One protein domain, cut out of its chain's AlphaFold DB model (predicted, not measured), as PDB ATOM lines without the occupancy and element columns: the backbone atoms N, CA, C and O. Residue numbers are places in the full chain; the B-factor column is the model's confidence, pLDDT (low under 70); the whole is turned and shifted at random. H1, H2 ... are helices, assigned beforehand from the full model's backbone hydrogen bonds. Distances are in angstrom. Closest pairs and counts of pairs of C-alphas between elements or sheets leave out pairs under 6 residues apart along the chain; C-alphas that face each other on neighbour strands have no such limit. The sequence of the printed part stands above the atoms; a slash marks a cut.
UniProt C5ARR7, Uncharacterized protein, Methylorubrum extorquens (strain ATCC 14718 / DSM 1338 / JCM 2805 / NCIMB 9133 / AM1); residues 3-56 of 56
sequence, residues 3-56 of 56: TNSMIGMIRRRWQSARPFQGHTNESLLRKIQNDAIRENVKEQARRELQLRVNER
ATOM      1  N   THR A   3     223.262 277.800 189.314       50.06
ATOM      2  CA  THR A   3     222.005 277.412 188.647       50.06
ATOM      3  C   THR A   3     222.203 276.898 187.217       50.06
ATOM      4  O   THR A   3     221.507 275.970 186.803       50.06
ATOM      5  N   ASN A   4     223.212 277.402 186.495       54.41
ATOM      6  CA  ASN A   4     223.554 276.930 185.144       54.41
ATOM      7  C   ASN A   4     223.996 275.454 185.118       54.41
ATOM      8  O   ASN A   4     223.792 274.768 184.117       54.41
ATOM      9  N   SER A   5     224.550 274.939 186.223       69.50
ATOM     10  CA  SER A   5     225.021 273.551 186.307       69.50
ATOM     11  C   SER A   5     223.862 272.555 186.430       69.50
ATOM     12  O   SER A   5     223.815 271.559 185.709       69.50
ATOM     13  N   MET A   6     222.871 272.848 187.279       67.25
ATOM     14  CA  MET A   6     221.776 271.913 187.565       67.25
ATOM     15  C   MET A   6     220.810 271.769 186.382       67.25
ATOM     16  O   MET A   6     220.474 270.649 185.998       67.25
ATOM     17  N   ILE A   7     220.430 272.881 185.743       71.38
ATOM     18  CA  ILE A   7     219.545 272.864 184.568       71.38
ATOM     19  C   ILE A   7     220.218 272.130 183.400       71.38
ATOM     20  O   ILE A   7     219.609 271.255 182.785       71.38
ATOM     21  N   GLY A   8     221.497 272.416 183.123       76.94
ATOM     22  CA  GLY A   8     222.243 271.748 182.053       76.94
ATOM     23  C   GLY A   8     222.451 270.248 182.294       76.94
ATOM     24  O   GLY A   8     222.442 269.455 181.350       76.94
ATOM     25  N   MET A   9     222.611 269.841 183.555       76.25
ATOM     26  CA  MET A   9     222.733 268.435 183.946       76.25
ATOM     27  C   MET A   9     221.404 267.688 183.788       76.25
ATOM     28  O   MET A   9     221.380 266.565 183.287       76.25
ATOM     29  N   ILE A  10     220.291 268.332 184.145       73.88
ATOM     30  CA  ILE A  10     218.945 267.795 183.934       73.88
ATOM     31  C   ILE A  10     218.687 267.646 182.437       73.88
ATOM     32  O   ILE A  10     218.378 266.545 181.994       73.88
ATOM     33  N   ARG A  11     218.905 268.692 181.635       75.00
ATOM     34  CA  ARG A  11     218.626 268.669 180.191       75.00
ATOM     35  C   ARG A  11     219.355 267.536 179.464       75.00
ATOM     36  O   ARG A  11     218.722 266.771 178.743       75.00
ATOM     37  N   ARG A  12     220.658 267.367 179.727       78.31
ATOM     38  CA  ARG A  12     221.453 266.247 179.186       78.31
ATOM     39  C   ARG A  12     220.926 264.887 179.635       78.31
ATOM     40  O   ARG A  12     220.920 263.940 178.860       78.31
ATOM     41  N   ARG A  13     220.458 264.787 180.880       76.31
ATOM     42  CA  ARG A  13     219.884 263.548 181.406       76.31
ATOM     43  C   ARG A  13     218.560 263.189 180.739       76.31
ATOM     44  O   ARG A  13     218.381 262.023 180.420       76.31
ATOM     45  N   TRP A  14     217.675 264.157 180.498       78.25
ATOM     46  CA  TRP A  14     216.409 263.932 179.785       78.25
ATOM     47  C   TRP A  14     216.615 263.452 178.341       78.25
ATOM     48  O   TRP A  14     215.764 262.746 177.818       78.25
ATOM     49  N   GLN A  15     217.753 263.786 177.724       79.62
ATOM     50  CA  GLN A  15     218.141 263.322 176.385       79.62
ATOM     51  C   GLN A  15     218.820 261.938 176.376       79.62
ATOM     52  O   GLN A  15     219.113 261.407 175.309       79.62
ATOM     53  N   SER A  16     219.104 261.347 177.541       81.56
ATOM     54  CA  SER A  16     219.700 260.010 177.638       81.56
ATOM     55  C   SER A  16     218.685 258.920 177.283       81.56
ATOM     56  O   SER A  16     217.496 259.075 177.535       81.56
ATOM     57  N   ALA A  17     219.158 257.768 176.793       82.38
ATOM     58  CA  ALA A  17     218.316 256.606 176.487       82.38
ATOM     59  C   ALA A  17     217.528 256.074 177.700       82.38
ATOM     60  O   ALA A  17     216.495 255.428 177.536       82.38
ATOM     61  N   ARG A  18     218.014 256.313 178.926       80.00
ATOM     62  CA  ARG A  18     217.350 255.890 180.168       80.00
ATOM     63  C   ARG A  18     217.409 256.996 181.230       80.00
ATOM     64  O   ARG A  18     218.145 256.881 182.212       80.00
ATOM     65  N   PRO A  19     216.619 258.072 181.073       75.75
ATOM     66  CA  PRO A  19     216.736 259.288 181.884       75.75
ATOM     67  C   PRO A  19     216.452 259.047 183.376       75.75
ATOM     68  O   PRO A  19     217.010 259.728 184.245       75.75
ATOM     69  N   PHE A  20     215.634 258.036 183.682       78.00
ATOM     70  CA  PHE A  20     215.176 257.708 185.034       78.00
ATOM     71  C   PHE A  20     215.858 256.478 185.646       78.00
ATOM     72  O   PHE A  20     215.542 256.107 186.773       78.00
ATOM     73  N   GLN A  21     216.808 255.845 184.946       82.00
ATOM     74  CA  GLN A  21     217.493 254.671 185.488       82.00
ATOM     75  C   GLN A  21     218.242 255.028 186.782       82.00
ATOM     76  O   GLN A  21     218.931 256.050 186.857       82.00
ATOM     77  N   GLY A  22     218.067 254.185 187.805       82.06
ATOM     78  CA  GLY A  22     218.654 254.370 189.134       82.06
ATOM     79  C   GLY A  22     217.939 255.394 190.023       82.06
ATOM     80  O   GLY A  22     218.446 255.708 191.096       82.06
ATOM     81  N   HIS A  23     216.786 255.930 189.607       81.12
ATOM     82  CA  HIS A  23     215.977 256.801 190.457       81.12
ATOM     83  C   HIS A  23     214.822 256.066 191.122       81.12
ATOM     84  O   HIS A  23     214.086 255.324 190.480       81.12
ATOM     85  N   THR A  24     214.627 256.358 192.407       85.44
ATOM     86  CA  THR A  24     213.390 256.049 193.122       85.44
ATOM     87  C   THR A  24     212.333 257.114 192.834       85.44
ATOM     88  O   THR A  24     212.659 258.260 192.505       85.44
ATOM     89  N   ASN A  25     211.060 256.761 193.017       81.56
ATOM     90  CA  ASN A  25     209.946 257.701 192.871       81.56
ATOM     91  C   ASN A  25     210.113 258.942 193.764       81.56
ATOM     92  O   ASN A  25     209.906 260.060 193.303       81.56
ATOM     93  N   GLU A  26     210.587 258.778 195.001       83.94
ATOM     94  CA  GLU A  26     210.887 259.902 195.901       83.94
ATOM     95  C   GLU A  26     211.974 260.832 195.350       83.94
ATOM     96  O   GLU A  26     211.863 262.055 195.442       83.94
ATOM     97  N   SER A  27     213.021 260.269 194.740       81.75
ATOM     98  CA  SER A  27     214.093 261.051 194.117       81.75
ATOM     99  C   SER A  27     213.573 261.885 192.943       81.75
ATOM    100  O   SER A  27     213.980 263.037 192.777       81.75
ATOM    101  N   LEU A  28     212.648 261.333 192.151       79.00
ATOM    102  CA  LEU A  28     211.997 262.056 191.058       79.00
ATOM    103  C   LEU A  28     211.064 263.151 191.589       79.00
ATOM    104  O   LEU A  28     211.130 264.282 191.113       79.00
ATOM    105  N   LEU A  29     210.268 262.858 192.620       81.88
ATOM    106  CA  LEU A  29     209.362 263.829 193.242       81.88
ATOM    107  C   LEU A  29     210.108 265.050 193.787       81.88
ATOM    108  O   LEU A  29     209.701 266.177 193.515       81.88
ATOM    109  N   ARG A  30     211.254 264.859 194.453       80.06
ATOM    110  CA  ARG A  30     212.081 265.982 194.941       80.06
ATOM    111  C   ARG A  30     212.599 266.879 193.816       80.06
ATOM    112  O   ARG A  30     212.741 268.083 194.008       80.06
ATOM    113  N   LYS A  31     212.879 266.317 192.635       72.19
ATOM    114  CA  LYS A  31     213.302 267.100 191.461       72.19
ATOM    115  C   LYS A  31     212.151 267.916 190.882       72.19
ATOM    116  O   LYS A  31     212.371 269.043 190.459       72.19
ATOM    117  N   ILE A  32     210.935 267.375 190.891       72.81
ATOM    118  CA  ILE A  32     209.735 268.091 190.436       72.81
ATOM    119  C   ILE A  32     209.357 269.207 191.423       72.81
ATOM    120  O   ILE A  32     208.961 270.292 191.006       72.81
ATOM    121  N   GLN A  33     209.520 268.965 192.727       79.00
ATOM    122  CA  GLN A  33     209.227 269.936 193.788       79.00
ATOM    123  C   GLN A  33     210.241 271.087 193.879       79.00
ATOM    124  O   GLN A  33     210.009 272.042 194.613       79.00
ATOM    125  N   ASN A  34     211.354 271.030 193.145       82.12
ATOM    126  CA  ASN A  34     212.323 272.116 193.121       82.12
ATOM    127  C   ASN A  34     211.769 273.322 192.340       82.12
ATOM    128  O   ASN A  34     211.522 273.232 191.134       82.12
ATOM    129  N   ASP A  35     211.638 274.465 193.013       83.69
ATOM    130  CA  ASP A  35     211.047 275.676 192.432       83.69
ATOM    131  C   ASP A  35     211.775 276.165 191.170       83.69
ATOM    132  O   ASP A  35     211.126 276.582 190.212       83.69
ATOM    133  N   ALA A  36     213.106 276.053 191.112       80.56
ATOM    134  CA  ALA A  36     213.875 276.480 189.941       80.56
ATOM    135  C   ALA A  36     213.597 275.600 188.713       80.56
ATOM    136  O   ALA A  36     213.531 276.100 187.590       80.56
ATOM    137  N   ILE A  37     213.404 274.292 188.917       75.88
ATOM    138  CA  ILE A  37     213.019 273.364 187.844       75.88
ATOM    139  C   ILE A  37     211.584 273.657 187.408       75.88
ATOM    140  O   ILE A  37     211.315 273.743 186.210       75.88
ATOM    141  N   ARG A  38     210.675 273.878 188.364       80.88
ATOM    142  CA  ARG A  38     209.271 274.192 188.080       80.88
ATOM    143  C   ARG A  38     209.123 275.460 187.239       80.88
ATOM    144  O   ARG A  38     208.397 275.444 186.248       80.88
ATOM    145  N   GLU A  39     209.814 276.539 187.597       83.75
ATOM    146  CA  GLU A  39     209.760 277.787 186.826       83.75
ATOM    147  C   GLU A  39     210.425 277.649 185.450       83.75
ATOM    148  O   GLU A  39     209.900 278.169 184.467       83.75
ATOM    149  N   ASN A  40     211.509 276.874 185.334       82.38
ATOM    150  CA  ASN A  40     212.133 276.605 184.037       82.38
ATOM    151  C   ASN A  40     211.201 275.836 183.080       82.38
ATOM    152  O   ASN A  40     211.100 276.196 181.908       82.38
ATOM    153  N   VAL A  41     210.480 274.828 183.583       80.62
ATOM    154  CA  VAL A  41     209.501 274.061 182.793       80.62
ATOM    155  C   VAL A  41     208.335 274.944 182.345       80.62
ATOM    156  O   VAL A  41     207.946 274.892 181.178       80.62
ATOM    157  N   LYS A  42     207.803 275.798 183.230       84.44
ATOM    158  CA  LYS A  42     206.750 276.763 182.863       84.44
ATOM    159  C   LYS A  42     207.214 277.714 181.764       84.44
ATOM    160  O   LYS A  42     206.470 277.969 180.822       84.44
ATOM    161  N   GLU A  43     208.434 278.231 181.877       87.94
ATOM    162  CA  GLU A  43     209.010 279.136 180.885       87.94
ATOM    163  C   GLU A  43     209.209 278.448 179.526       87.94
ATOM    164  O   GLU A  43     208.855 279.020 178.496       87.94
ATOM    165  N   GLN A  44     209.695 277.200 179.503       81.81
ATOM    166  CA  GLN A  44     209.758 276.423 178.260       81.81
ATOM    167  C   GLN A  44     208.371 276.225 177.642       81.81
ATOM    168  O   GLN A  44     208.206 276.483 176.452       81.81
ATOM    169  N   ALA A  45     207.370 275.846 178.440       81.75
ATOM    170  CA  ALA A  45     206.007 275.649 177.952       81.75
ATOM    171  C   ALA A  45     205.408 276.938 177.361       81.75
ATOM    172  O   ALA A  45     204.763 276.894 176.314       81.75
ATOM    173  N   ARG A  46     205.658 278.105 177.980       88.12
ATOM    174  CA  ARG A  46     205.238 279.407 177.429       88.12
ATOM    175  C   ARG A  46     205.886 279.694 176.078       88.12
ATOM    176  O   ARG A  46     205.189 280.117 175.161       88.12
ATOM    177  N   ARG A  47     207.192 279.447 175.942       87.06
ATOM    178  CA  ARG A  47     207.915 279.655 174.676       87.06
ATOM    179  C   ARG A  47     207.418 278.727 173.577       87.06
ATOM    180  O   ARG A  47     207.212 279.181 172.460       87.06
ATOM    181  N   GLU A  48     207.184 277.455 173.885       83.25
ATOM    182  CA  GLU A  48     206.633 276.499 172.919       83.25
ATOM    183  C   GLU A  48     205.222 276.891 172.466       83.25
ATOM    184  O   GLU A  48     204.913 276.809 171.278       83.25
ATOM    185  N   LEU A  49     204.376 277.372 173.384       85.69
ATOM    186  CA  LEU A  49     203.054 277.899 173.039       85.69
ATOM    187  C   LEU A  49     203.148 279.137 172.141       85.69
ATOM    188  O   LEU A  49     202.425 279.215 171.154       85.69
ATOM    189  N   GLN A  50     204.046 280.076 172.446       85.44
ATOM    190  CA  GLN A  50     204.270 281.261 171.611       85.44
ATOM    191  C   GLN A  50     204.771 280.900 170.210       85.44
ATOM    192  O   GLN A  50     204.287 281.463 169.235       85.44
ATOM    193  N   LEU A  51     205.693 279.938 170.098       85.00
ATOM    194  CA  LEU A  51     206.174 279.448 168.804       85.00
ATOM    195  C   LEU A  51     205.026 278.866 167.971       85.00
ATOM    196  O   LEU A  51     204.847 279.269 166.828       85.00
ATOM    197  N   ARG A  52     204.178 278.017 168.564       76.62
ATOM    198  CA  ARG A  52     203.011 277.434 167.874       76.62
ATOM    199  C   ARG A  52     201.956 278.460 167.463       76.62
ATOM    200  O   ARG A  52     201.229 278.223 166.506       76.62
ATOM    201  N   VAL A  53     201.821 279.555 168.213       78.62
ATOM    202  CA  VAL A  53     200.913 280.658 167.867       78.62
ATOM    203  C   VAL A  53     201.481 281.492 166.719       78.62
ATOM    204  O   VAL A  53     200.720 281.880 165.847       78.62
ATOM    205  N   ASN A  54     202.795 281.731 166.692       69.56
ATOM    206  CA  ASN A  54     203.455 282.490 165.625       69.56
ATOM    207  C   ASN A  54     203.643 281.698 164.318       69.56
ATOM    208  O   ASN A  54     203.835 282.305 163.271       69.56
ATOM    209  N   GLU A  55     203.621 280.365 164.367       65.25
ATOM    210  CA  GLU A  55     203.666 279.491 163.185       65.25
ATOM    211  C   GLU A  55     202.304 279.354 162.467       65.25
ATOM    212  O   GLU A  55     202.209 278.620 161.482       65.25
ATOM    213  N   ARG A  56     201.254 280.034 162.948       52.88
ATOM    214  CA  ARG A  56     199.879 279.951 162.439       52.88
ATOM    215  C   ARG A  56     199.424 281.263 161.811       52.88
ATOM    216  O   ARG A  56     198.686 281.173 160.806       52.88
TER     217      ARG A  56
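Overview. This is residues 3 to 56 of the 56 residues of an uncharacterized protein of Methylorubrum extorquens (strain ATCC 14718 / DSM 1338 / JCM 2805 / NCIMB 9133 / AM1) (UniProt C5ARR7). Three helices make a loose, open frame with one long arm: H1, the looping link after it, H2 and the beginning of H3 form an open loop, and the rest of H3 sticks out from it, with residues 42 to 56 standing free. H2 and H3 meet at a corner near residues 33 and 34, and H1 comes near H3 around Ile 7 and Ile 37. The printed part has 54 residues, with three named helices in the order H1, H2, H3 and no named strand, and its class is all helix. The whole is loose, with a radius of gyration of the C-alphas of 13.5 A, and elongated, with spans of 41 by 25 by 21 A, the length made largely by the arm of H3.

Along the chain. H1 holds residues 3 to 14 and measures 17.1 A from first to last C-alpha; it begins at C-alpha 3, at (222.005, 277.412, 188.647). After a short link of 10 residues, H2 holds residues 25 to 32 and measures 10.7 A; its C-alpha 25 is at (209.946, 257.701, 192.871). A tight link of 2 residues leads to H3, residues 35 to 54, the longest helix with 20 residues and 28.7 A. H3 ends at C-alpha 54, at (203.455, 282.490, 165.625).

Arrangement. H1 touches no helix. H1 and H2 are apart. H1 and H3 are close but not clearly touching, with the closest C-alphas, those of Ile 7 and Ile 37, 7.3 A apart. Their lines stand at a steep tilt of 67 degrees, and they run the same way. H2 and H3 are also close but not clearly touching, and their closest C-alphas are those of Ile 32 and Arg 38, 6.6 A apart. These two run the same way at a steep tilt of 64 degrees, with centres 20.7 A apart. In H1, H2 and H3 every pair of O i and N i+4 is within hydrogen-bond range.

Size, cuts and confidence. The two C-alphas farthest apart are those of Gly 22 and Arg 56, at 41.5 A. The first and last printed C-alphas, those of Thr 3 and Arg 56, are 34.4 A apart, and Arg 56 is the chain's last residue. The printed part has no cut, and neither link is long. Residues 12 to 18, of which 12 to 14 belong to H1, residues 21 to 27, of which 25 to 27 belong to H2, and residues 42 to 56, of which 42 to 54 belong to H3, stand free. The mean pLDDT of the printed part is 78.0, and residues 3 to 6 and 54 to 56 are under 70.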